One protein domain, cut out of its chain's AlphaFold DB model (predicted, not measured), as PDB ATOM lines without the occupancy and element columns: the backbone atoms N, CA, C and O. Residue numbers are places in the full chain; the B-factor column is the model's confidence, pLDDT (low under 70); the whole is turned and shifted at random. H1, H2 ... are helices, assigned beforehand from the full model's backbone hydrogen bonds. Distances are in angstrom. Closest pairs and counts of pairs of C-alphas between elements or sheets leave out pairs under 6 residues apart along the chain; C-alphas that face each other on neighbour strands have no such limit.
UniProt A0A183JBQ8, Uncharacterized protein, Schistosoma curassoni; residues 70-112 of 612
ATOM      1  N   PHE A  70     208.814 226.940 277.126       44.34
ATOM      2  CA  PHE A  70     209.909 227.627 276.452       44.34
ATOM      3  C   PHE A  70     210.752 228.346 277.514       44.34
ATOM      4  O   PHE A  70     210.209 229.142 278.279       44.34
ATOM      5  N   ASP A  71     212.072 228.132 277.520       56.16
ATOM      6  CA  ASP A  71     213.030 228.914 278.319       56.16
ATOM      7  C   ASP A  71     213.136 230.353 277.750       56.16
ATOM      8  O   ASP A  71     214.162 230.754 277.184       56.16
ATOM      9  N   LYS A  72     212.045 231.134 277.849       67.62
ATOM     10  CA  LYS A  72     211.946 232.547 277.446       67.62
ATOM     11  C   LYS A  72     213.019 233.339 278.212       67.62
ATOM     12  O   LYS A  72     212.849 233.685 279.373       67.62
ATOM     13  N   THR A  73     214.172 233.557 277.577       80.94
ATOM     14  CA  THR A  73     215.371 234.089 278.245       80.94
ATOM     15  C   THR A  73     215.409 235.614 278.150       80.94
ATOM     16  O   THR A  73     215.494 236.173 277.053       80.94
ATOM     17  N   PHE A  74     215.365 236.283 279.301       86.06
ATOM     18  CA  PHE A  74     215.219 237.734 279.412       86.06
ATOM     19  C   PHE A  74     216.529 238.501 279.210       86.06
ATOM     20  O   PHE A  74     217.609 238.083 279.635       86.06
ATOM     21  N   CYS A  75     216.433 239.656 278.557       88.19
ATOM     22  CA  CYS A  75     217.574 240.483 278.196       88.19
ATOM     23  C   CYS A  75     218.056 241.313 279.391       88.19
ATOM     24  O   CYS A  75     217.617 242.442 279.605       88.19
ATOM     25  N   HIS A  76     219.014 240.772 280.143       85.19
ATOM     26  CA  HIS A  76     219.613 241.470 281.283       85.19
ATOM     27  C   HIS A  76     220.279 242.795 280.853       85.19
ATOM     28  O   HIS A  76     220.211 243.787 281.575       85.19
ATOM     29  N   ASP A  77     220.846 242.863 279.641       84.94
ATOM     30  CA  ASP A  77     221.390 244.105 279.078       84.94
ATOM     31  C   ASP A  77     220.292 245.177 278.873       84.94
ATOM     32  O   ASP A  77     220.573 246.367 279.009       84.94
ATOM     33  N   PHE A  78     219.047 244.784 278.562       86.62
ATOM     34  CA  PHE A  78     217.898 245.692 278.399       86.62
ATOM     35  C   PHE A  78     217.341 246.154 279.748       86.62
ATOM     36  O   PHE A  78     217.132 247.348 279.928       86.62
ATOM     37  N   GLN A  79     217.205 245.245 280.720       86.00
ATOM     38  CA  GLN A  79     216.810 245.580 282.097       86.00
ATOM     39  C   GLN A  79     217.776 246.579 282.769       86.00
ATOM     40  O   GLN A  79     217.369 247.346 283.633       86.00
ATOM     41  N   ASN A  80     219.048 246.602 282.350       82.69
ATOM     42  CA  ASN A  80     220.054 247.581 282.782       82.69
ATOM     43  C   ASN A  80     220.205 248.777 281.807       82.69
ATOM     44  O   ASN A  80     221.215 249.479 281.845       82.69
ATOM     45  N   SER A  81     219.249 248.998 280.898       80.06
ATOM     46  CA  SER A  81     219.216 250.097 279.909       80.06
ATOM     47  C   SER A  81     220.409 250.174 278.934       80.06
ATOM     48  O   SER A  81     220.599 251.179 278.245       80.06
ATOM     49  N   THR A  82     221.212 249.110 278.824       79.75
ATOM     50  CA  THR A  82     222.389 249.046 277.933       79.75
ATOM     51  C   THR A  82     222.097 248.437 276.558       79.75
ATOM     52  O   THR A  82     222.805 248.738 275.592       79.75
ATOM     53  N   CYS A  83     221.056 247.607 276.417       84.88
ATOM     54  CA  CYS A  83     220.730 246.993 275.131       84.88
ATOM     55  C   CYS A  83     220.009 247.972 274.195       84.88
ATOM     56  O   CYS A  83     218.831 248.267 274.370       84.88
ATOM     57  N   ARG A  84     220.704 248.399 273.135       83.25
ATOM     58  CA  ARG A  84     220.136 249.167 272.009       83.25
ATOM     59  C   ARG A  84     220.019 248.341 270.718       83.25
ATOM     60  O   ARG A  84     220.023 248.894 269.624       83.25
ATOM     61  N   ARG A  85     219.996 247.005 270.817       85.38
ATOM     62  CA  ARG A  85     219.899 246.110 269.649       85.38
ATOM     63  C   ARG A  85     218.428 245.975 269.229       85.38
ATOM     64  O   ARG A  85     217.668 245.449 270.037       85.38
ATOM     65  N   PRO A  86     218.030 246.360 267.998       73.56
ATOM     66  CA  PRO A  86     216.653 246.161 267.536       73.56
ATOM     67  C   PRO A  86     216.325 244.667 267.394       73.56
ATOM     68  O   PRO A  86     215.289 244.208 267.851       73.56
ATOM     69  N   ASN A  87     217.274 243.884 266.870       76.25
ATOM     70  CA  ASN A  87     217.175 242.429 266.757       76.25
ATOM     71  C   ASN A  87     217.964 241.764 267.897       76.25
ATOM     72  O   ASN A  87     219.033 241.184 267.679       76.25
ATOM     73  N   CYS A  88     217.498 241.918 269.138       81.81
ATOM     74  CA  CYS A  88     218.097 241.216 270.271       81.81
ATOM     75  C   CYS A  88     217.688 239.733 270.288       81.81
ATOM     76  O   CYS A  88     216.561 239.383 269.953       81.81
ATOM     77  N   LYS A  89     218.601 238.849 270.712       82.50
ATOM     78  CA  LYS A  89     218.310 237.414 270.890       82.50
ATOM     79  C   LYS A  89     217.481 237.127 272.154       82.50
ATOM     80  O   LYS A  89     216.880 236.062 272.261       82.50
ATOM     81  N   PHE A  90     217.500 238.041 273.117       86.81
ATOM     82  CA  PHE A  90     216.870 237.887 274.424       86.81
ATOM     83  C   PHE A  90     215.659 238.809 274.545       86.81
ATOM     84  O   PHE A  90     215.641 239.891 273.959       86.81
ATOM     85  N   LEU A  91     214.663 238.387 275.320       86.38
ATOM     86  CA  LEU A  91     213.374 239.067 275.406       86.38
ATOM     87  C   LEU A  91     213.506 240.417 276.134       86.38
ATOM     88  O   LEU A  91     214.060 240.478 277.232       86.38
ATOM     89  N   HIS A  92     213.029 241.500 275.516       89.38
ATOM     90  CA  HIS A  92     213.061 242.854 276.077       89.38
ATOM     91  C   HIS A  92     211.801 243.106 276.914       89.38
ATOM     92  O   HIS A  92     210.781 243.520 276.381       89.38
ATOM     93  N   TYR A  93     211.901 242.817 278.210       83.69
ATOM     94  CA  TYR A  93     210.891 243.067 279.242       83.69
ATOM     95  C   TYR A  93     211.602 243.635 280.480       83.69
ATOM     96  O   TYR A  93     212.820 243.451 280.633       83.69
ATOM     97  N   THR A  94     210.880 244.333 281.353       85.94
ATOM     98  CA  THR A  94     211.437 244.876 282.598       85.94
ATOM     99  C   THR A  94     211.740 243.767 283.619       85.94
ATOM    100  O   THR A  94     211.525 242.572 283.384       85.94
ATOM    101  N   LYS A  95     212.309 244.138 284.770       87.75
ATOM    102  CA  LYS A  95     212.606 243.189 285.854       87.75
ATOM    103  C   LYS A  95     211.327 242.741 286.573       87.75
ATOM    104  O   LYS A  95     211.218 241.594 287.002       87.75
ATOM    105  N   GLU A  96     210.365 243.649 286.662       83.38
ATOM    106  CA  GLU A  96     209.049 243.474 287.264       83.38
ATOM    107  C   GLU A  96     208.216 242.511 286.410       83.38
ATOM    108  O   GLU A  96     207.654 241.556 286.938       83.38
ATOM    109  N   GLU A  97     208.224 242.683 285.085       81.00
ATOM    110  CA  GLU A  97     207.565 241.775 284.137       81.00
ATOM    111  C   GLU A  97     208.193 240.368 284.131       81.00
ATOM    112  O   GLU A  97     207.477 239.368 284.059       81.00
ATOM    113  N   GLU A  98     209.520 240.257 284.272       85.31
ATOM    114  CA  GLU A  98     210.189 238.964 284.476       85.31
ATOM    115  C   GLU A  98     209.770 238.316 285.811       85.31
ATOM    116  O   GLU A  98     209.607 237.097 285.899       85.31
ATOM    117  N   GLU A  99     209.594 239.096 286.882       81.19
ATOM    118  CA  GLU A  99     209.082 238.568 288.149       81.19
ATOM    119  C   GLU A  99     207.612 238.138 288.052       81.19
ATOM    120  O   GLU A  99     207.270 237.068 288.554       81.19
ATOM    121  N   MET A 100     206.770 238.893 287.340       76.06
ATOM    122  CA  MET A 100     205.398 238.486 287.021       76.06
ATOM    123  C   MET A 100     205.392 237.159 286.259       76.06
ATOM    124  O   MET A 100     204.766 236.212 286.726       76.06
ATOM    125  N   PHE A 101     206.169 237.030 285.179       80.44
ATOM    126  CA  PHE A 101     206.283 235.778 284.421       80.44
ATOM    127  C   PHE A 101     206.776 234.603 285.280       80.44
ATOM    128  O   PHE A 101     206.222 233.507 285.196       80.44
ATOM    129  N   ARG A 102     207.767 234.816 286.158       75.94
ATOM    130  CA  ARG A 102     208.236 233.786 287.109       75.94
ATOM    131  C   ARG A 102     207.173 233.388 288.140       75.94
ATOM    132  O   ARG A 102     207.214 232.262 288.628       75.94
ATOM    133  N   ARG A 103     206.246 234.290 288.476       74.75
ATOM    134  CA  ARG A 103     205.198 234.099 289.491       74.75
ATOM    135  C   ARG A 103     203.895 233.518 288.922       74.75
ATOM    136  O   ARG A 103     203.219 232.782 289.634       74.75
ATOM    137  N   THR A 104     203.537 233.850 287.679       72.81
ATOM    138  CA  THR A 104     202.259 233.470 287.042       72.81
ATOM    139  C   THR A 104     202.410 232.466 285.897       72.81
ATOM    140  O   THR A 104     201.464 231.744 285.605       72.81
ATOM    141  N   GLY A 105     203.570 232.419 285.231       70.88
ATOM    142  CA  GLY A 105     203.785 231.675 283.985       70.88
ATOM    143  C   GLY A 105     203.355 232.409 282.704       70.88
ATOM    144  O   GLY A 105     203.626 231.906 281.614       70.88
ATOM    145  N   TYR A 106     202.742 233.593 282.810       70.94
ATOM    146  CA  TYR A 106     202.218 234.381 281.684       70.94
ATOM    147  C   TYR A 106     202.959 235.720 281.567       70.94
ATOM    148  O   TYR A 106     203.176 236.385 282.584       70.94
ATOM    149  N   LEU A 107     203.335 236.147 280.354       73.31
ATOM    150  CA  LEU A 107     203.788 237.527 280.135       73.31
ATOM    151  C   LEU A 107     202.588 238.454 279.875       73.31
ATOM    152  O   LEU A 107     201.658 238.038 279.183       73.31
ATOM    153  N   PRO A 108     202.626 239.727 280.325       59.28
ATOM    154  CA  PRO A 108     201.522 240.679 280.142       59.28
ATOM    155  C   PRO A 108     201.036 240.890 278.694       59.28
ATOM    156  O   PRO A 108     199.898 241.298 278.501       59.28
ATOM    157  N   ASN A 109     201.862 240.580 277.684       57.69
ATOM    158  CA  ASN A 109     201.546 240.739 276.257       57.69
ATOM    159  C   ASN A 109     201.387 239.403 275.485       57.69
ATOM    160  O   ASN A 109     201.375 239.408 274.254       57.69
ATOM    161  N   ASP A 110     201.267 238.245 276.156       51.62
ATOM    162  CA  ASP A 110     201.253 236.925 275.482       51.62
ATOM    163  C   ASP A 110     200.038 236.684 274.540       51.62
ATOM    164  O   ASP A 110     200.054 235.720 273.771       51.62
ATOM    165  N   ILE A 111     199.039 237.585 274.495       42.72
ATOM    166  CA  ILE A 111     197.961 237.590 273.476       42.72
ATOM    167  C   ILE A 111     198.541 237.597 272.047       42.72
ATOM    168  O   ILE A 111     197.963 236.997 271.143       42.72
ATOM    169  N   GLN A 112     199.711 238.211 271.828       42.91
ATOM    170  CA  GLN A 112     200.326 238.309 270.497       42.91
ATOM    171  C   GLN A 112     201.092 237.039 270.052       42.91
ATOM    172  O   GLN A 112     201.620 237.013 268.940       42.91
TER     173      GLN A 112
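What this domain is: This is residues 70 to 112 of the 612 residues of an uncharacterized protein of Schistosoma curassoni (UniProt A0A183JBQ8). This is a small domain with little regular structure, mostly loop: one helix, H2, and a single short turn of helix, H1, with a long loop, residues 80 to 94, that swings out beyond H1 and folds back to the beginning of H2. The printed part has 43 residues, with two named helices in the order H1, H2 and no named strand; its class is all helix, though these hold only 14 residues. It is compact, with a radius of gyration of the C-alphas of 10.4 A and spans of 28 by 19 by 16 A.

How they stand to each other: H2, residues 95 to 104, is close to but not clearly touching H1, residues 76 to 79: their closest C-alphas, those of Lys 95 and Gln 79, are 6.1 A apart. Their centres are 14.3 A apart. In H2 every O i to N i+4 pair is within hydrogen-bond range; H1 is too short for such a pair, and its one O i to N i+3 pair is within range.

Where its parts are: H2 is 14.2 A long, from C-alpha 95 at (212.606, 243.189, 285.854) to C-alpha 104 at (202.259, 233.470, 287.042). H1, 5.0 A long, begins at C-alpha 76, (219.613, 241.470, 281.283).

The domain as a whole: The C-alphas of Arg 84 and Thr 104, 28.1 A apart, are the two farthest apart. The link from H1 to H2, 15 residues, is long. The printed part has no cut. Mean pLDDT of the printed part is 76.2; residues 70 to 72 and 108 to 112 are under 70 in this model.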